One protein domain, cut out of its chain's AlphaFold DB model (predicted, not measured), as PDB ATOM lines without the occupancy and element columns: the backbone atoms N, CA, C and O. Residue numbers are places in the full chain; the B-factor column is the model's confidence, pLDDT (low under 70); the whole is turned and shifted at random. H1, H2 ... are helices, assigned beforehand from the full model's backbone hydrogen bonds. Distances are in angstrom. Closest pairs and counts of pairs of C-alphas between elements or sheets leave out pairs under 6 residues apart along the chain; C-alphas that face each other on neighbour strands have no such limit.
ATOM      1  N   THR A   2     300.053 396.872 278.993       60.91
ATOM      2  CA  THR A   2     301.127 396.223 278.224       60.91
ATOM      3  C   THR A   2     301.043 394.718 278.479       60.91
ATOM      4  O   THR A   2     300.904 394.311 279.626       60.91
ATOM      5  N   GLY A   3     301.045 393.897 277.424       86.69
ATOM      6  CA  GLY A   3     301.035 392.429 277.547       86.69
ATOM      7  C   GLY A   3     299.983 391.679 276.723       86.69
ATOM      8  O   GLY A   3     300.131 390.475 276.555       86.69
ATOM      9  N   LEU A   4     298.976 392.351 276.147       89.88
ATOM     10  CA  LEU A   4     297.919 391.682 275.362       89.88
ATOM     11  C   LEU A   4     298.477 390.863 274.191       89.88
ATOM     12  O   LEU A   4     298.169 389.686 274.073       89.88
ATOM     13  N   ALA A   5     299.358 391.445 273.373       91.25
ATOM     14  CA  ALA A   5     299.959 390.733 272.243       91.25
ATOM     15  C   ALA A   5     300.726 389.469 272.681       91.25
ATOM     16  O   ALA A   5     300.643 388.431 272.031       91.25
ATOM     17  N   LEU A   6     301.435 389.538 273.814       91.69
ATOM     18  CA  LEU A   6     302.150 388.392 274.374       91.69
ATOM     19  C   LEU A   6     301.179 387.316 274.872       91.69
ATOM     20  O   LEU A   6     301.423 386.134 274.661       91.69
ATOM     21  N   ARG A   7     300.066 387.715 275.492       91.81
ATOM     22  CA  ARG A   7     299.034 386.789 275.976       91.81
ATOM     23  C   ARG A   7     298.306 386.097 274.827       91.81
ATOM     24  O   ARG A   7     298.174 384.880 274.862       91.81
ATOM     25  N   LEU A   8     297.958 386.821 273.763       92.44
ATOM     26  CA  LEU A   8     297.418 386.220 272.536       92.44
ATOM     27  C   LEU A   8     298.415 385.250 271.890       92.44
ATOM     28  O   LEU A   8     298.030 384.169 271.456       92.44
ATOM     29  N   ARG A   9     299.708 385.605 271.864       91.38
ATOM     30  CA  ARG A   9     300.766 384.703 271.384       91.38
ATOM     31  C   ARG A   9     300.872 383.441 272.241       91.38
ATOM     32  O   ARG A   9     301.066 382.365 271.691       91.38
ATOM     33  N   TRP A  10     300.749 383.558 273.560       90.81
ATOM     34  CA  TRP A  10     300.729 382.401 274.454       90.81
ATOM     35  C   TRP A  10     299.505 381.514 274.237       90.81
ATOM     36  O   TRP A  10     299.650 380.298 274.217       90.81
ATOM     37  N   LEU A  11     298.334 382.109 274.005       91.06
ATOM     38  CA  LEU A  11     297.107 381.380 273.680       91.06
ATOM     39  C   LEU A  11     297.228 380.650 272.329       91.06
ATOM     40  O   LEU A  11     296.806 379.508 272.199       91.06
ATOM     41  N   TRP A  12     297.887 381.256 271.337       91.12
ATOM     42  CA  TRP A  12     298.239 380.561 270.094       91.12
ATOM     43  C   TRP A  12     299.145 379.351 270.362       91.12
ATOM     44  O   TRP A  12     298.854 378.231 269.946       91.12
ATOM     45  N   LEU A  13     300.234 379.575 271.100       90.25
ATOM     46  CA  LEU A  13     301.243 378.562 271.398       90.25
ATOM     47  C   LEU A  13     300.682 377.383 272.203       90.25
ATOM     48  O   LEU A  13     301.019 376.243 271.892       90.25
ATOM     49  N   SER A  14     299.791 377.625 273.169       86.50
ATOM     50  CA  SER A  14     299.136 376.552 273.933       86.50
ATOM     51  C   SER A  14     298.285 375.626 273.064       86.50
ATOM     52  O   SER A  14     298.037 374.488 273.452       86.50
ATOM     53  N   ARG A  15     297.859 376.082 271.882       84.12
ATOM     54  CA  ARG A  15     297.056 375.293 270.940       84.12
ATOM     55  C   ARG A  15     297.899 374.614 269.869       84.12
ATOM     56  O   ARG A  15     297.563 373.507 269.464       84.12
ATOM     57  N   THR A  16     298.972 375.253 269.406       87.56
ATOM     58  CA  THR A  16     299.766 374.743 268.276       87.56
ATOM     59  C   THR A  16     301.029 373.985 268.671       87.56
ATOM     60  O   THR A  16     301.534 373.218 267.860       87.56
ATOM     61  N   ASP A  17     301.578 374.212 269.866       85.12
ATOM     62  CA  ASP A  17     302.875 373.654 270.283       85.12
ATOM     63  C   ASP A  17     302.709 372.792 271.546       85.12
ATOM     64  O   ASP A  17     303.204 373.093 272.635       85.12
ATOM     65  N   THR A  18     301.950 371.701 271.389       80.56
ATOM     66  CA  THR A  18     301.536 370.811 272.486       80.56
ATOM     67  C   THR A  18     302.656 369.923 273.037       80.56
ATOM     68  O   THR A  18     302.538 369.364 274.126       80.56
ATOM     69  N   GLY A  19     303.781 369.821 272.321       84.50
ATOM     70  CA  GLY A  19     304.934 368.997 272.698       84.50
ATOM     71  C   GLY A  19     305.917 369.665 273.665       84.50
ATOM     72  O   GLY A  19     306.984 369.113 273.936       84.50
ATOM     73  N   ARG A  20     305.624 370.872 274.161       85.50
ATOM     74  CA  ARG A  20     306.566 371.641 274.989       85.50
ATOM     75  C   ARG A  20     306.358 371.420 276.477       85.50
ATOM     76  O   ARG A  20     305.242 371.264 276.952       85.50
ATOM     77  N   ALA A  21     307.446 371.558 277.235       86.62
ATOM     78  CA  ALA A  21     307.445 371.429 278.694       86.62
ATOM     79  C   ALA A  21     306.478 372.393 279.411       86.62
ATOM     80  O   ALA A  21     306.035 372.113 280.519       86.62
ATOM     81  N   TRP A  22     306.132 373.520 278.784       82.06
ATOM     82  CA  TRP A  22     305.211 374.515 279.333       82.06
ATOM     83  C   TRP A  22     303.734 374.271 278.971       82.06
ATOM     84  O   TRP A  22     302.877 375.004 279.458       82.06
ATOM     85  N   HIS A  23     303.406 373.258 278.158       78.94
ATOM     86  CA  HIS A  23     302.039 372.995 277.674       78.94
ATOM     87  C   HIS A  23     301.033 372.644 278.794       78.94
ATOM     88  O   HIS A  23     299.833 372.805 278.618       78.94
ATOM     89  N   GLY A  24     301.507 372.218 279.970       74.94
ATOM     90  CA  GLY A  24     300.665 371.922 281.137       74.94
ATOM     91  C   GLY A  24     300.516 373.065 282.146       74.94
ATOM     92  O   GLY A  24     299.928 372.858 283.205       74.94
ATOM     93  N   LEU A  25     301.080 374.246 281.874       82.31
ATOM     94  CA  LEU A  25     300.933 375.390 282.773       82.31
ATOM     95  C   LEU A  25     299.520 375.965 282.646       82.31
ATOM     96  O   LEU A  25     299.100 376.332 281.549       82.31
ATOM     97  N   ASP A  26     298.811 376.074 283.774       74.56
ATOM     98  CA  ASP A  26     297.490 376.705 283.826       74.56
ATOM     99  C   ASP A  26     297.623 378.212 283.571       74.56
ATOM    100  O   ASP A  26     297.888 379.016 284.467       74.56
ATOM    101  N   MET A  27     297.513 378.591 282.301       78.56
ATOM    102  CA  MET A  27     297.469 379.981 281.877       78.56
ATOM    103  C   MET A  27     296.012 380.423 281.836       78.56
ATOM    104  O   MET A  27     295.272 380.100 280.910       78.56
ATOM    105  N   GLN A  28     295.603 381.191 282.840       84.12
ATOM    106  CA  GLN A  28     294.261 381.763 282.874       84.12
ATOM    107  C   GLN A  28     294.176 382.947 281.909       84.12
ATOM    108  O   GLN A  28     294.961 383.894 282.023       84.12
ATOM    109  N   PHE A  29     293.223 382.899 280.979       88.44
ATOM    110  CA  PHE A  29     292.909 383.963 280.021       88.44
ATOM    111  C   PHE A  29     291.532 384.559 280.313       88.44
ATOM    112  O   PHE A  29     290.623 383.851 280.752       88.44
ATOM    113  N   THR A  30     291.368 385.861 280.082       91.25
ATOM    114  CA  THR A  30     290.068 386.516 280.287       91.25
ATOM    115  C   THR A  30     289.153 386.326 279.069       91.25
ATOM    116  O   THR A  30     289.637 386.070 277.960       91.25
ATOM    117  N   PRO A  31     287.822 386.474 279.220       89.94
ATOM    118  CA  PRO A  31     286.895 386.424 278.089       89.94
ATOM    119  C   PRO A  31     287.222 387.435 276.982       89.94
ATOM    120  O   PRO A  31     287.062 387.122 275.805       89.94
ATOM    121  N   GLU A  32     287.722 388.624 277.330       92.25
ATOM    122  CA  GLU A  32     288.136 389.643 276.356       92.25
ATOM    123  C   GLU A  32     289.340 389.184 275.527       92.25
ATOM    124  O   GLU A  32     289.413 389.458 274.330       92.25
ATOM    125  N   GLU A  33     290.278 388.466 276.144       92.88
ATOM    126  CA  GLU A  33     291.458 387.929 275.464       92.88
ATOM    127  C   GLU A  33     291.087 386.795 274.518       92.88
ATOM    128  O   GLU A  33     291.557 386.783 273.382       92.88
ATOM    129  N   HIS A  34     290.187 385.904 274.945       90.69
ATOM    130  CA  HIS A  34     289.584 384.910 274.058       90.69
ATOM    131  C   HIS A  34     288.849 385.582 272.896       90.69
ATOM    132  O   HIS A  34     289.064 385.222 271.742       90.69
ATOM    133  N   GLY A  35     288.033 386.601 273.177       91.75
ATOM    134  CA  GLY A  35     287.315 387.357 272.153       91.75
ATOM    135  C   GLY A  35     288.255 387.972 271.116       91.75
ATOM    136  O   GLY A  35     288.050 387.797 269.916       91.75
ATOM    137  N   LEU A  36     289.327 388.629 271.565       93.81
ATOM    138  CA  LEU A  36     290.327 389.233 270.684       93.81
ATOM    139  C   LEU A  36     291.126 388.183 269.901       93.81
ATOM    140  O   LEU A  36     291.374 388.371 268.707       93.81
ATOM    141  N   PHE A  37     291.498 387.074 270.543       93.19
ATOM    142  CA  PHE A  37     292.151 385.946 269.881       93.19
ATOM    143  C   PHE A  37     291.281 385.396 268.754       93.19
ATOM    144  O   PHE A  37     291.743 385.294 267.619       93.19
ATOM    145  N   HIS A  38     290.011 385.105 269.032       91.31
ATOM    146  CA  HIS A  38     289.100 384.563 268.032       91.31
ATOM    147  C   HIS A  38     288.736 385.563 266.930       91.31
ATOM    148  O   HIS A  38     288.478 385.148 265.807       91.31
ATOM    149  N   ALA A  39     288.717 386.868 267.213       92.12
ATOM    150  CA  ALA A  39     288.530 387.888 266.180       92.12
ATOM    151  C   ALA A  39     289.749 388.014 265.248       92.12
ATOM    152  O   ALA A  39     289.611 388.446 264.107       92.12
ATOM    153  N   SER A  40     290.940 387.648 265.736       92.12
ATOM    154  CA  SER A  40     292.214 387.814 265.021       92.12
ATOM    155  C   SER A  40     292.748 386.520 264.402       92.12
ATOM    156  O   SER A  40     293.777 386.547 263.731       92.12
ATOM    157  N   THR A  41     292.103 385.377 264.650       91.75
ATOM    158  CA  THR A  41     292.573 384.060 264.205       91.75
ATOM    159  C   THR A  41     291.437 383.241 263.613       91.75
ATOM    160  O   THR A  41     290.275 383.390 263.978       91.75
ATOM    161  N   THR A  42     291.786 382.342 262.698       89.75
ATOM    162  CA  THR A  42     290.863 381.358 262.130       89.75
ATOM    163  C   THR A  42     291.339 379.964 262.485       89.75
ATOM    164  O   THR A  42     292.529 379.670 262.365       89.75
TER     165      THR A  42
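Overview. This is residues 2 to 42 of the 86 residues of an uncharacterized protein of Hordeum vulgare subsp. vulgare (UniProt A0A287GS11). Two helices stand about perpendicular and pack on each other near Leu 8 and Phe 37, and a long loop swings out from the end of H1 and folds back to the start of H2. Residues 16 to 21, of which residue 16 belongs to H1 and 17 to 21 are the first residues of this loop, stick out from the rest. The printed part has 41 residues with two named helices, H1 then H2, and no named strand; its class is all helix. It is compact, with a radius of gyration of the C-alphas of 10.3 A, and spans 27 by 22 by 16 A.

Arrangement. H1, residues 4 to 16, and H2, residues 31 to 40, touch, with the C-alphas of Leu 8 and Phe 37 the closest at 5.9 A. Their lines stand at 75 degrees, about perpendicular, and their centres are 10.6 A apart. In H2 every O i to N i+4 pair is within hydrogen-bond range; in H1, 8 of 9 are.

Along the chain. H1 begins at C-alpha 4, (297.919, 391.682, 275.362), and is 18.5 A long. H2 is 14.2 A long and ends at C-alpha 40, (292.214, 387.814, 265.021).

Size, cuts and confidence. The C-alphas of Thr 2 and Gly 19 are the two farthest apart, at 28.0 A. The link from H1 to H2, 14 residues, is long. The printed part has no cut, and its residue 2 is under pLDDT 70.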